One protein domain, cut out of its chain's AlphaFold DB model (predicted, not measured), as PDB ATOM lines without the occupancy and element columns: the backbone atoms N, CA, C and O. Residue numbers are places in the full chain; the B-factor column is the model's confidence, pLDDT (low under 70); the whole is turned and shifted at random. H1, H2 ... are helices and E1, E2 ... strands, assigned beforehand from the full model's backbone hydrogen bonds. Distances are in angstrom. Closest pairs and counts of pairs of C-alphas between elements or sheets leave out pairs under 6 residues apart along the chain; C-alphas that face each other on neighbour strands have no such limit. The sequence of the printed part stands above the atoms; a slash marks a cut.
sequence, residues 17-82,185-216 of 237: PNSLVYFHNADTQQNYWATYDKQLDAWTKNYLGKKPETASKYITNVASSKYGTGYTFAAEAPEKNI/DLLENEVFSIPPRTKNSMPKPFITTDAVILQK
ATOM      1  N   PRO A  17      -1.630  -9.847 -56.942       92.69
ATOM      2  CA  PRO A  17      -1.183 -10.825 -55.966       92.69
ATOM      3  C   PRO A  17      -0.236 -10.161 -54.964       92.69
ATOM      4  O   PRO A  17       0.726  -9.499 -55.369       92.69
ATOM      5  N   ASN A  18      -0.491 -10.353 -53.675       94.50
ATOM      6  CA  ASN A  18       0.427  -9.971 -52.606       94.50
ATOM      7  C   ASN A  18       0.565 -11.102 -51.582       94.50
ATOM      8  O   ASN A  18      -0.212 -12.062 -51.581       94.50
ATOM      9  N   SER A  19       1.587 -11.018 -50.741       95.00
ATOM     10  CA  SER A  19       1.850 -12.045 -49.737       95.00
ATOM     11  C   SER A  19       2.235 -11.470 -48.388       95.00
ATOM     12  O   SER A  19       2.934 -10.460 -48.309       95.00
ATOM     13  N   LEU A  20       1.791 -12.139 -47.332       96.81
ATOM     14  CA  LEU A  20       2.155 -11.849 -45.954       96.81
ATOM     15  C   LEU A  20       2.193 -13.163 -45.180       96.81
ATOM     16  O   LEU A  20       1.304 -13.999 -45.330       96.81
ATOM     17  N   VAL A  21       3.219 -13.338 -44.363       96.50
ATOM     18  CA  VAL A  21       3.298 -14.418 -43.381       96.50
ATOM     19  C   VAL A  21       3.710 -13.845 -42.036       96.50
ATOM     20  O   VAL A  21       4.476 -12.878 -41.984       96.50
ATOM     21  N   TYR A  22       3.228 -14.470 -40.969       97.75
ATOM     22  CA  TYR A  22       3.804 -14.327 -39.642       97.75
ATOM     23  C   TYR A  22       4.775 -15.481 -39.410       97.75
ATOM     24  O   TYR A  22       4.417 -16.641 -39.610       97.75
ATOM     25  N   PHE A  23       5.998 -15.171 -39.002       96.44
ATOM     26  CA  PHE A  23       7.048 -16.146 -38.743       96.44
ATOM     27  C   PHE A  23       7.515 -16.026 -37.294       96.44
ATOM     28  O   PHE A  23       8.051 -14.991 -36.904       96.44
ATOM     29  N   HIS A  24       7.339 -17.089 -36.518       96.81
ATOM     30  CA  HIS A  24       7.820 -17.217 -35.148       96.81
ATOM     31  C   HIS A  24       8.976 -18.215 -35.097       96.81
ATOM     32  O   HIS A  24       8.818 -19.383 -35.455       96.81
ATOM     33  N   ASN A  25      10.137 -17.759 -34.638       95.12
ATOM     34  CA  ASN A  25      11.271 -18.616 -34.324       95.12
ATOM     35  C   ASN A  25      11.259 -18.921 -32.822       95.12
ATOM     36  O   ASN A  25      11.667 -18.084 -32.019       95.12
ATOM     37  N   ALA A  26      10.830 -20.125 -32.453       95.31
ATOM     38  CA  ALA A  26      10.717 -20.546 -31.062       95.31
ATOM     39  C   ALA A  26      12.077 -20.726 -30.368       95.31
ATOM     40  O   ALA A  26      12.157 -20.634 -29.146       95.31
ATOM     41  N   ASP A  27      13.156 -20.946 -31.119       92.50
ATOM     42  CA  ASP A  27      14.489 -21.116 -30.532       92.50
ATOM     43  C   ASP A  27      15.033 -19.777 -30.011       92.50
ATOM     44  O   ASP A  27      15.719 -19.718 -28.996       92.50
ATOM     45  N   THR A  28      14.705 -18.682 -30.705       94.12
ATOM     46  CA  THR A  28      15.182 -17.320 -30.385       94.12
ATOM     47  C   THR A  28      14.101 -16.416 -29.798       94.12
ATOM     48  O   THR A  28      14.400 -15.291 -29.408       94.12
ATOM     49  N   GLN A  29      12.850 -16.886 -29.759       95.50
ATOM     50  CA  GLN A  29      11.657 -16.113 -29.392       95.50
ATOM     51  C   GLN A  29      11.439 -14.862 -30.266       95.50
ATOM     52  O   GLN A  29      10.792 -13.898 -29.861       95.50
ATOM     53  N   GLN A  30      11.968 -14.869 -31.493       95.56
ATOM     54  CA  GLN A  30      11.851 -13.753 -32.429       95.56
ATOM     55  C   GLN A  30      10.662 -13.925 -33.373       95.56
ATOM     56  O   GLN A  30      10.345 -15.030 -33.818       95.56
ATOM     57  N   ASN A  31      10.034 -12.802 -33.715       96.69
ATOM     58  CA  ASN A  31       8.810 -12.752 -34.503       96.69
ATOM     59  C   ASN A  31       8.983 -11.796 -35.677       96.69
ATOM     60  O   ASN A  31       9.482 -10.682 -35.507       96.69
ATOM     61  N   TYR A  32       8.528 -12.205 -36.858       96.38
ATOM     62  CA  TYR A  32       8.682 -11.422 -38.076       96.38
ATOM     63  C   TYR A  32       7.430 -11.447 -38.942       96.38
ATOM     64  O   TYR A  32       6.806 -12.486 -39.153       96.38
ATOM     65  N   TRP A  33       7.119 -10.297 -39.526       97.50
ATOM     66  CA  TRP A  33       6.314 -10.216 -40.731       97.50
ATOM     67  C   TRP A  33       7.233 -10.450 -41.918       97.50
ATOM     68  O   TRP A  33       8.300  -9.841 -41.995       97.50
ATOM     69  N   ALA A  34       6.825 -11.281 -42.872       95.69
ATOM     70  CA  ALA A  34       7.598 -11.495 -44.092       95.69
ATOM     71  C   ALA A  34       6.713 -11.577 -45.339       95.69
ATOM     72  O   ALA A  34       5.513 -11.841 -45.272       95.69
ATOM     73  N   THR A  35       7.313 -11.327 -46.502       95.25
ATOM     74  CA  THR A  35       6.621 -11.366 -47.797       95.25
ATOM     75  C   THR A  35       7.517 -11.916 -48.898       95.25
ATOM     76  O   THR A  35       8.737 -11.739 -48.883       95.25
ATOM     77  N   TYR A  36       6.906 -12.522 -49.913       93.19
ATOM     78  CA  TYR A  36       7.560 -12.864 -51.179       93.19
ATOM     79  C   TYR A  36       7.461 -11.732 -52.208       93.19
ATOM     80  O   TYR A  36       7.831 -11.904 -53.376       93.19
ATOM     81  N   ASP A  37       6.875 -10.592 -51.855       92.38
ATOM     82  CA  ASP A  37       6.628  -9.509 -52.796       92.38
ATOM     83  C   ASP A  37       7.898  -8.722 -53.088       92.38
ATOM     84  O   ASP A  37       8.658  -8.367 -52.197       92.38
ATOM     85  N   LYS A  38       8.118  -8.428 -54.372       91.06
ATOM     86  CA  LYS A  38       9.217  -7.555 -54.813       91.06
ATOM     87  C   LYS A  38       8.872  -6.072 -54.669       91.06
ATOM     88  O   LYS A  38       9.761  -5.231 -54.695       91.06
ATOM     89  N   GLN A  39       7.582  -5.747 -54.559       91.00
ATOM     90  CA  GLN A  39       7.070  -4.383 -54.444       91.00
ATOM     91  C   GLN A  39       5.854  -4.339 -53.516       91.00
ATOM     92  O   GLN A  39       4.783  -4.852 -53.864       91.00
ATOM     93  N   LEU A  40       6.011  -3.666 -52.376       92.62
ATOM     94  CA  LEU A  40       4.957  -3.535 -51.373       92.62
ATOM     95  C   LEU A  40       3.819  -2.620 -51.847       92.62
ATOM     96  O   LEU A  40       4.050  -1.533 -52.388       92.62
ATOM     97  N   ASP A  41       2.584  -3.046 -51.607       92.00
ATOM     98  CA  ASP A  41       1.381  -2.215 -51.720       92.00
ATOM     99  C   ASP A  41       1.016  -1.548 -50.385       92.00
ATOM    100  O   ASP A  41       1.725  -1.673 -49.392       92.00
ATOM    101  N   ALA A  42      -0.077  -0.783 -50.371       92.00
ATOM    102  CA  ALA A  42      -0.541  -0.106 -49.164       92.00
ATOM    103  C   ALA A  42      -0.874  -1.084 -48.024       92.00
ATOM    104  O   ALA A  42      -0.622  -0.762 -46.870       92.00
ATOM    105  N   TRP A  43      -1.392  -2.274 -48.341       94.44
ATOM    106  CA  TRP A  43      -1.797  -3.264 -47.344       94.44
ATOM    107  C   TRP A  43      -0.579  -3.922 -46.678       94.44
ATOM    108  O   TRP A  43      -0.456  -3.902 -45.458       94.44
ATOM    109  N   THR A  44       0.383  -4.402 -47.469       94.44
ATOM    110  CA  THR A  44       1.637  -5.005 -46.972       94.44
ATOM    111  C   THR A  44       2.558  -3.998 -46.268       94.44
ATOM    112  O   THR A  44       3.248  -4.356 -45.311       94.44
ATOM    113  N   LYS A  45       2.541  -2.715 -46.666       95.12
ATOM    114  CA  LYS A  45       3.300  -1.636 -45.992       95.12
ATOM    115  C   LYS A  45       2.876  -1.389 -44.548       95.12
ATOM    116  O   LYS A  45       3.683  -0.854 -43.791       95.12
ATOM    117  N   ASN A  46       1.661  -1.775 -44.159       94.56
ATOM    118  CA  ASN A  46       1.223  -1.667 -42.765       94.56
ATOM    119  C   ASN A  46       2.025  -2.588 -41.832       94.56
ATOM    120  O   ASN A  46       2.131  -2.295 -40.648       94.56
ATOM    121  N   TYR A  47       2.622  -3.657 -42.373       95.94
ATOM    122  CA  TYR A  47       3.382  -4.656 -41.615       95.94
ATOM    123  C   TYR A  47       4.888  -4.518 -41.802       95.94
ATOM    124  O   TYR A  47       5.649  -4.651 -40.853       95.94
ATOM    125  N   LEU A  48       5.325  -4.232 -43.031       96.25
ATOM    126  CA  LEU A  48       6.749  -4.177 -43.377       96.25
ATOM    127  C   LEU A  48       7.319  -2.753 -43.406       96.25
ATOM    128  O   LEU A  48       8.498  -2.545 -43.695       96.25
ATOM    129  N   GLY A  49       6.477  -1.756 -43.134       93.94
ATOM    130  CA  GLY A  49       6.847  -0.351 -43.169       93.94
ATOM    131  C   GLY A  49       7.141   0.173 -44.578       93.94
ATOM    132  O   GLY A  49       6.895  -0.462 -45.606       93.94
ATOM    133  N   LYS A  50       7.661   1.405 -44.637       89.69
ATOM    134  CA  LYS A  50       7.975   2.092 -45.906       89.69
ATOM    135  C   LYS A  50       9.341   1.712 -46.483       89.69
ATOM    136  O   LYS A  50       9.557   1.906 -47.677       89.69
ATOM    137  N   LYS A  51      10.253   1.226 -45.638       88.00
ATOM    138  CA  LYS A  51      11.629   0.844 -45.980       88.00
ATOM    139  C   LYS A  51      11.922  -0.531 -45.367       88.00
ATOM    140  O   LYS A  51      12.588  -0.586 -44.337       88.00
ATOM    141  N   PRO A  52      11.359  -1.604 -45.935       85.50
ATOM    142  CA  PRO A  52      11.568  -2.939 -45.401       85.50
ATOM    143  C   PRO A  52      13.024  -3.384 -45.579       85.50
ATOM    144  O   PRO A  52      13.666  -3.029 -46.571       85.50
ATOM    145  N   GLU A  53      13.524  -4.201 -44.659       92.06
ATOM    146  CA  GLU A  53      14.841  -4.820 -44.791       92.06
ATOM    147  C   GLU A  53      14.746  -6.158 -45.532       92.06
ATOM    148  O   GLU A  53      13.683  -6.779 -45.628       92.06
ATOM    149  N   THR A  54      15.870  -6.608 -46.090       92.50
ATOM    150  CA  THR A  54      15.944  -7.909 -46.758       92.50
ATOM    151  C   THR A  54      15.675  -9.025 -45.756       92.50
ATOM    152  O   THR A  54      16.302  -9.076 -44.699       92.50
ATOM    153  N   ALA A  55      14.779  -9.952 -46.100       91.50
ATOM    154  CA  ALA A  55      14.342 -10.974 -45.151       91.50
ATOM    155  C   ALA A  55      15.477 -11.880 -44.655       91.50
ATOM    156  O   ALA A  55      15.440 -12.326 -43.514       91.50
ATOM    157  N   SER A  56      16.507 -12.106 -45.478       87.69
ATOM    158  CA  SER A  56      17.678 -12.915 -45.118       87.69
ATOM    159  C   SER A  56      18.475 -12.358 -43.935       87.69
ATOM    160  O   SER A  56      19.282 -13.087 -43.371       87.69
ATOM    161  N   LYS A  57      18.266 -11.091 -43.548       86.94
ATOM    162  CA  LYS A  57      18.830 -10.517 -42.319       86.94
ATOM    163  C   LYS A  57      18.266 -11.183 -41.057       86.94
ATOM    164  O   LYS A  57      18.950 -11.240 -40.045       86.94
ATOM    165  N   TYR A  58      17.030 -11.668 -41.132       86.38
ATOM    166  CA  TYR A  58      16.259 -12.159 -39.991       86.38
ATOM    167  C   TYR A  58      15.933 -13.645 -40.095       86.38
ATOM    168  O   TYR A  58      15.966 -14.378 -39.113       86.38
ATOM    169  N   ILE A  59      15.611 -14.092 -41.308       84.81
ATOM    170  CA  ILE A  59      15.136 -15.439 -41.591       84.81
ATOM    171  C   ILE A  59      16.136 -16.089 -42.545       84.81
ATOM    172  O   ILE A  59      15.979 -16.073 -43.766       84.81
ATOM    173  N   THR A  60      17.208 -16.625 -41.969       67.81
ATOM    174  CA  THR A  60      18.320 -17.253 -42.703       67.81
ATOM    175  C   THR A  60      18.007 -18.688 -43.117       67.81
ATOM    176  O   THR A  60      18.503 -19.159 -44.137       67.81
ATOM    177  N   ASN A  61      17.127 -19.356 -42.367       58.88
ATOM    178  CA  ASN A  61      16.847 -20.786 -42.491       58.88
ATOM    179  C   ASN A  61      15.439 -21.061 -43.031       58.88
ATOM    180  O   ASN A  61      14.786 -22.011 -42.604       58.88
ATOM    181  N   VAL A  62      14.952 -20.260 -43.990       55.88
ATOM    182  CA  VAL A  62      13.795 -20.691 -44.792       55.88
ATOM    183  C   VAL A  62      14.295 -21.818 -45.665       55.88
ATOM    184  O   VAL A  62      14.796 -21.597 -46.768       55.88
ATOM    185  N   ALA A  63      14.254 -23.027 -45.133       49.16
ATOM    186  CA  ALA A  63      14.744 -24.159 -45.857       49.16
ATOM    187  C   ALA A  63      13.887 -24.301 -47.121       49.16
ATOM    188  O   ALA A  63      12.665 -24.456 -47.094       49.16
ATOM    189  N   SER A  64      14.598 -24.013 -48.209       42.19
ATOM    190  CA  SER A  64      14.166 -23.684 -49.559       42.19
ATOM    191  C   SER A  64      12.716 -24.037 -49.864       42.19
ATOM    192  O   SER A  64      12.346 -25.210 -49.948       42.19
ATOM    193  N   SER A  65      11.911 -23.008 -50.138       47.09
ATOM    194  CA  SER A  65      10.687 -23.189 -50.913       47.09
ATOM    195  C   SER A  65      11.013 -23.998 -52.176       47.09
ATOM    196  O   SER A  65      12.112 -23.897 -52.724       47.09
ATOM    197  N   LYS A  66      10.051 -24.782 -52.670       38.09
ATOM    198  CA  LYS A  66      10.163 -25.602 -53.893       38.09
ATOM    199  C   LYS A  66      10.741 -24.853 -55.116       38.09
ATOM    200  O   LYS A  66      11.198 -25.491 -56.058       38.09
ATOM    201  N   TYR A  67      10.734 -23.517 -55.097       39.34
ATOM    202  CA  TYR A  67      11.214 -22.632 -56.161       39.34
ATOM    203  C   TYR A  67      12.511 -21.875 -55.826       39.34
ATOM    204  O   TYR A  67      12.900 -20.983 -56.577       39.34
ATOM    205  N   GLY A  68      13.168 -22.171 -54.700       46.44
ATOM    206  CA  GLY A  68      14.387 -21.477 -54.269       46.44
ATOM    207  C   GLY A  68      14.181 -19.996 -53.925       46.44
ATOM    208  O   GLY A  68      15.148 -19.264 -53.746       46.44
ATOM    209  N   THR A  69      12.933 -19.529 -53.832       56.38
ATOM    210  CA  THR A  69      12.617 -18.144 -53.482       56.38
ATOM    211  C   THR A  69      12.386 -18.054 -51.982       56.38
ATOM    212  O   THR A  69      11.338 -18.481 -51.486       56.38
ATOM    213  N   GLY A  70      13.373 -17.531 -51.257       77.81
ATOM    214  CA  GLY A  70      13.175 -17.054 -49.890       77.81
ATOM    215  C   GLY A  70      12.233 -15.847 -49.854       77.81
ATOM    216  O   GLY A  70      11.825 -15.320 -50.896       77.81
ATOM    217  N   TYR A  71      11.880 -15.404 -48.651       89.62
ATOM    218  CA  TYR A  71      11.188 -14.130 -48.475       89.62
ATOM    219  C   TYR A  71      12.047 -12.988 -49.036       89.62
ATOM    220  O   TYR A  71      13.269 -12.987 -48.900       89.62
ATOM    221  N   THR A  72      11.411 -12.007 -49.673       93.06
ATOM    222  CA  THR A  72      12.106 -10.822 -50.192       93.06
ATOM    223  C   THR A  72      12.412  -9.858 -49.054       93.06
ATOM    224  O   THR A  72      13.541  -9.394 -48.895       93.06
ATOM    225  N   PHE A  73      11.391  -9.572 -48.251       95.31
ATOM    226  CA  PHE A  73      11.430  -8.571 -47.198       95.31
ATOM    227  C   PHE A  73      10.886  -9.139 -45.897       95.31
ATOM    228  O   PHE A  73       9.968  -9.965 -45.926       95.31
ATOM    229  N   ALA A  74      11.428  -8.659 -44.782       95.38
ATOM    230  CA  ALA A  74      10.877  -8.908 -43.462       95.38
ATOM    231  C   ALA A  74      11.034  -7.685 -42.551       95.38
ATOM    232  O   ALA A  74      11.861  -6.804 -42.798       95.38
ATOM    233  N   ALA A  75      10.209  -7.644 -41.514       96.69
ATOM    234  CA  ALA A  75      10.268  -6.683 -40.424       96.69
ATOM    235  C   ALA A  75       9.891  -7.395 -39.123       96.69
ATOM    236  O   ALA A  75       9.170  -8.394 -39.160       96.69
ATOM    237  N   GLU A  76      10.363  -6.892 -37.987       96.62
ATOM    238  CA  GLU A  76       9.951  -7.401 -36.678       96.62
ATOM    239  C   GLU A  76       8.428  -7.316 -36.515       96.62
ATOM    240  O   GLU A  76       7.781  -6.350 -36.936       96.62
ATOM    241  N   ALA A  77       7.854  -8.355 -35.922       96.62
ATOM    242  CA  ALA A  77       6.439  -8.443 -35.614       96.62
ATOM    243  C   ALA A  77       6.224  -8.453 -34.096       96.62
ATOM    244  O   ALA A  77       7.084  -8.928 -33.353       96.62
ATOM    245  N   PRO A  78       5.069  -7.962 -33.620       96.62
ATOM    246  CA  PRO A  78       4.696  -8.126 -32.225       96.62
ATOM    247  C   PRO A  78       4.551  -9.610 -31.889       96.62
ATOM    248  O   PRO A  78       4.066 -10.390 -32.711       96.62
ATOM    249  N   GLU A  79       4.934  -9.970 -30.669       97.06
ATOM    250  CA  GLU A  79       4.778 -11.322 -30.150       97.06
ATOM    251  C   GLU A  79       3.306 -11.747 -30.127       97.06
ATOM    252  O   GLU A  79       2.397 -10.960 -29.836       97.06
ATOM    253  N   LYS A  80       3.087 -13.021 -30.445       96.69
ATOM    254  CA  LYS A  80       1.796 -13.693 -30.410       96.69
ATOM    255  C   LYS A  80       1.958 -15.011 -29.683       96.69
ATOM    256  O   LYS A  80       2.934 -15.719 -29.911       96.69
ATOM    257  N   ASN A  81       0.976 -15.348 -28.853       94.50
ATOM    258  CA  ASN A  81       0.938 -16.636 -28.182       94.50
ATOM    259  C   ASN A  81       0.587 -17.728 -29.203       94.50
ATOM    260  O   ASN A  81      -0.589 -17.993 -29.451       94.50
ATOM    261  N   ILE A  82       1.606 -18.301 -29.842       96.12
ATOM    262  CA  ILE A  82       1.464 -19.425 -30.766       96.12
ATOM    263  C   ILE A  82       1.833 -20.704 -30.005       96.12
ATOM    264  O   ILE A  82       3.002 -20.861 -29.645       96.12
ATOM    265  N   ASP A 185      -4.165 -19.851 -41.956       94.94
ATOM    266  CA  ASP A 185      -5.286 -19.174 -41.310       94.94
ATOM    267  C   ASP A 185      -4.920 -17.753 -40.862       94.94
ATOM    268  O   ASP A 185      -5.645 -17.168 -40.076       94.94
ATOM    269  N   LEU A 186      -3.805 -17.161 -41.317       96.69
ATOM    270  CA  LEU A 186      -3.286 -15.898 -40.756       96.69
ATOM    271  C   LEU A 186      -4.332 -14.773 -40.694       96.69
ATOM    272  O   LEU A 186      -4.293 -13.947 -39.785       96.69
ATOM    273  N   LEU A 187      -5.226 -14.711 -41.683       94.88
ATOM    274  CA  LEU A 187      -6.251 -13.672 -41.769       94.88
ATOM    275  C   LEU A 187      -7.495 -13.980 -40.934       94.88
ATOM    276  O   LEU A 187      -8.182 -13.044 -40.531       94.88
ATOM    277  N   GLU A 188      -7.788 -15.258 -40.691       94.06
ATOM    278  CA  GLU A 188      -8.908 -15.706 -39.858       94.06
ATOM    279  C   GLU A 188      -8.499 -16.023 -38.410       94.06
ATOM    280  O   GLU A 188      -9.359 -16.220 -37.555       94.06
ATOM    281  N   ASN A 189      -7.201 -16.082 -38.120       94.81
ATOM    282  CA  ASN A 189      -6.681 -16.535 -36.842       94.81
ATOM    283  C   ASN A 189      -6.896 -15.485 -35.745       94.81
ATOM    284  O   ASN A 189      -6.462 -14.336 -35.851       94.81
ATOM    285  N   GLU A 190      -7.525 -15.922 -34.655       93.50
ATOM    286  CA  GLU A 190      -8.013 -15.074 -33.565       93.50
ATOM    287  C   GLU A 190      -6.915 -14.310 -32.816       93.50
ATOM    288  O   GLU A 190      -7.185 -13.255 -32.238       93.50
ATOM    289  N   VAL A 191      -5.662 -14.788 -32.830       94.69
ATOM    290  CA  VAL A 191      -4.565 -14.051 -32.177       94.69
ATOM    291  C   VAL A 191      -4.086 -12.863 -33.017       94.69
ATOM    292  O   VAL A 191      -3.316 -12.019 -32.537       94.69
ATOM    293  N   PHE A 192      -4.545 -12.755 -34.264       95.81
ATOM    294  CA  PHE A 192      -4.227 -11.673 -35.183       95.81
ATOM    295  C   PHE A 192      -5.429 -10.755 -35.410       95.81
ATOM    296  O   PHE A 192      -6.591 -11.108 -35.254       95.81
ATOM    297  N   SER A 193      -5.137  -9.514 -35.783       92.94
ATOM    298  CA  SER A 193      -6.153  -8.534 -36.169       92.94
ATOM    299  C   SER A 193      -5.708  -7.885 -37.468       92.94
ATOM    300  O   SER A 193      -5.237  -6.749 -37.495       92.94
ATOM    301  N   ILE A 194      -5.770  -8.667 -38.544       94.12
ATOM    302  CA  ILE A 194      -5.335  -8.259 -39.879       94.12
ATOM    303  C   ILE A 194      -6.583  -7.908 -40.695       94.12
ATOM    304  O   ILE A 194      -7.435  -8.772 -40.895       94.12
ATOM    305  N   PRO A 195      -6.733  -6.663 -41.188       92.38
ATOM    306  CA  PRO A 195      -7.872  -6.317 -42.017       92.38
ATOM    307  C   PRO A 195      -7.839  -7.109 -43.329       92.38
ATOM    308  O   PRO A 195      -6.752  -7.331 -43.886       92.38
ATOM    309  N   PRO A 196      -9.016  -7.451 -43.883       91.50
ATOM    310  CA  PRO A 196      -9.106  -8.047 -45.201       91.50
ATOM    311  C   PRO A 196      -8.357  -7.226 -46.248       91.50
ATOM    312  O   PRO A 196      -8.234  -5.998 -46.174       91.50
ATOM    313  N   ARG A 197      -7.884  -7.929 -47.270       90.12
ATOM    314  CA  ARG A 197      -7.315  -7.321 -48.467       90.12
ATOM    315  C   ARG A 197      -8.287  -6.358 -49.138       90.12
ATOM    316  O   ARG A 197      -9.505  -6.529 -49.098       90.12
ATOM    317  N   THR A 198      -7.739  -5.378 -49.849       87.50
ATOM    318  CA  THR A 198      -8.541  -4.551 -50.755       87.50
ATOM    319  C   THR A 198      -9.085  -5.412 -51.897       87.50
ATOM    320  O   THR A 198      -8.409  -6.330 -52.362       87.50
ATOM    321  N   LYS A 199     -10.277  -5.087 -52.415       88.06
ATOM    322  CA  LYS A 199     -10.959  -5.865 -53.474       88.06
ATOM    323  C   LYS A 199     -10.148  -6.040 -54.765       88.06
ATOM    324  O   LYS A 199     -10.407  -6.952 -55.541       88.06
ATOM    325  N   ASN A 200      -9.165  -5.176 -55.006       88.50
ATOM    326  CA  ASN A 200      -8.242  -5.245 -56.141       88.50
ATOM    327  C   ASN A 200      -6.952  -6.032 -55.839       88.50
ATOM    328  O   ASN A 200      -5.996  -5.928 -56.608       88.50
ATOM    329  N   SER A 201      -6.890  -6.779 -54.738       90.56
ATOM    330  CA  SER A 201      -5.754  -7.625 -54.370       90.56
ATOM    331  C   SER A 201      -6.212  -9.037 -54.018       90.56
ATOM    332  O   SER A 201      -7.350  -9.247 -53.611       90.56
ATOM    333  N   MET A 202      -5.323 -10.003 -54.220       92.62
ATOM    334  CA  MET A 202      -5.564 -11.420 -53.956       92.62
ATOM    335  C   MET A 202      -4.345 -12.045 -53.272       92.62
ATOM    336  O   MET A 202      -3.234 -11.525 -53.433       92.62
ATOM    337  N   PRO A 203      -4.515 -13.166 -52.551       93.25
ATOM    338  CA  PRO A 203      -3.388 -13.976 -52.115       93.25
ATOM    339  C   PRO A 203      -2.508 -14.352 -53.307       93.25
ATOM    340  O   PRO A 203      -2.994 -14.717 -54.383       93.25
ATOM    341  N   LYS A 204      -1.195 -14.256 -53.134       91.56
ATOM    342  CA  LYS A 204      -0.242 -14.652 -54.166       91.56
ATOM    343  C   LYS A 204      -0.295 -16.170 -54.380       91.56
ATOM    344  O   LYS A 204      -0.055 -16.920 -53.436       91.56
ATOM    345  N   PRO A 205      -0.576 -16.637 -55.606       88.00
ATOM    346  CA  PRO A 205      -0.760 -18.058 -55.860       88.00
ATOM    347  C   PRO A 205       0.576 -18.816 -55.845       88.00
ATOM    348  O   PRO A 205       1.638 -18.240 -56.090       88.00
ATOM    349  N   PHE A 206       0.498 -20.129 -55.612       83.69
ATOM    350  CA  PHE A 206       1.611 -21.095 -55.685       83.69
ATOM    351  C   PHE A 206       2.755 -20.905 -54.675       83.69
ATOM    352  O   PHE A 206       3.801 -21.540 -54.809       83.69
ATOM    353  N   ILE A 207       2.566 -20.076 -53.648       86.81
ATOM    354  CA  ILE A 207       3.506 -19.916 -52.532       86.81
ATOM    355  C   ILE A 207       2.769 -20.022 -51.191       86.81
ATOM    356  O   ILE A 207       1.547 -19.909 -51.139       86.81
ATOM    357  N   THR A 208       3.501 -20.264 -50.102       89.44
ATOM    358  CA  THR A 208       2.936 -20.289 -48.742       89.44
ATOM    359  C   THR A 208       2.739 -18.856 -48.247       89.44
ATOM    360  O   THR A 208       3.641 -18.282 -47.652       89.44
ATOM    361  N   THR A 209       1.583 -18.262 -48.534       93.38
ATOM    362  CA  THR A 209       1.147 -16.968 -47.976       93.38
ATOM    363  C   THR A 209      -0.008 -17.173 -47.017       93.38
ATOM    364  O   THR A 209      -0.590 -18.254 -46.975       93.38
ATOM    365  N   ASP A 210      -0.342 -16.115 -46.286       95.38
ATOM    366  CA  ASP A 210      -1.489 -16.040 -45.384       95.38
ATOM    367  C   ASP A 210      -1.344 -17.085 -44.290       95.38
ATOM    368  O   ASP A 210      -2.294 -17.728 -43.859       95.38
ATOM    369  N   ALA A 211      -0.092 -17.250 -43.867       96.25
ATOM    370  CA  ALA A 211       0.329 -18.349 -43.039       96.25
ATOM    371  C   ALA A 211       0.947 -17.874 -41.728       96.25
ATOM    372  O   ALA A 211       1.678 -16.876 -41.694       96.25
ATOM    373  N   VAL A 212       0.689 -18.650 -40.680       97.62
ATOM    374  CA  VAL A 212       1.388 -18.581 -39.397       97.62
ATOM    375  C   VAL A 212       2.395 -19.723 -39.372       97.62
ATOM    376  O   VAL A 212       2.031 -20.905 -39.363       97.62
ATOM    377  N   ILE A 213       3.671 -19.362 -39.390       96.12
ATOM    378  CA  ILE A 213       4.795 -20.292 -39.451       96.12
ATOM    379  C   ILE A 213       5.492 -20.283 -38.103       96.12
ATOM    380  O   ILE A 213       5.964 -19.242 -37.656       96.12
ATOM    381  N   LEU A 214       5.577 -21.451 -37.482       96.44
ATOM    382  CA  LEU A 214       6.359 -21.679 -36.278       96.44
ATOM    383  C   LEU A 214       7.557 -22.540 -36.639       96.44
ATOM    384  O   LEU A 214       7.377 -23.622 -37.191       96.44
ATOM    385  N   GLN A 215       8.761 -22.077 -36.319       95.12
ATOM    386  CA  GLN A 215       9.999 -22.829 -36.485       95.12
ATOM    387  C   GLN A 215      10.587 -23.190 -35.125       95.12
ATOM    388  O   GLN A 215      10.673 -22.332 -34.247       95.12
ATOM    389  N   LYS A 216      11.032 -24.438 -34.979       94.25
ATOM    390  CA  LYS A 216      11.695 -24.936 -33.772       94.25
ATOM    391  C   LYS A 216      12.743 -25.986 -34.118       94.25
ATOM    392  O   LYS A 216      12.501 -26.836 -34.977       94.25
TER     393      LYS A 216
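This is residues 17 to 82 and 185 to 216 of the 237 residues of an uncharacterized protein of Flavobacteriales bacterium (UniProt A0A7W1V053). What shows first? Little regular structure: the long unnamed stretches 49 to 72 and 185 to 200 lie around a small, strongly twisted sheet, E3 E2 E1 E5, which short helix H1 grazes. What is printed? There are 98 residues, 31 in named elements, E1 E2 H1 E3 E4 E5 along the chain; the class and the sheet are mixed. How large is it? It is compact, radius of gyration of the C-alphas 12.6 A, spanning 37 by 31 by 26 A.

Which strands pair? E1, residues 21 to 25, and E2, residues 30 to 35, form an antiparallel hairpin; N 23 and O 32, 2.8 A, are within hydrogen-bond range. E3, residues 73 to 76, is antiparallel to E2, N 75 to O 33 2.9 A; E5, residues 211 to 216, is parallel to E1, N 24 to O 213 2.8 A. And the rest? H1, residues 42 to 48, only grazes the sheet; its closest C-alphas with E3 are Leu 48 and Ala 75, 5.2 A. In H1, 1 of 3 O i to N i+4 and 2 of 4 O i to N i+3 pairs are within range. E4, residues 201 to 203, pairs with no named strand.

Where does E1 begin? C-alpha 21 is at (3.298, -14.418, -43.381). Where does E5 end? C-alpha 216 is at (11.695, -24.936, -33.772), 16.1 A from C-alpha 211.

Where is the cut? Residues 83 to 184 are not printed; C-alphas 82 and 185 are 12.5 A apart. What is long or uncertain? The link H1 to E3 is long, 24 residues, and residues 60 to 69 have pLDDT under 70.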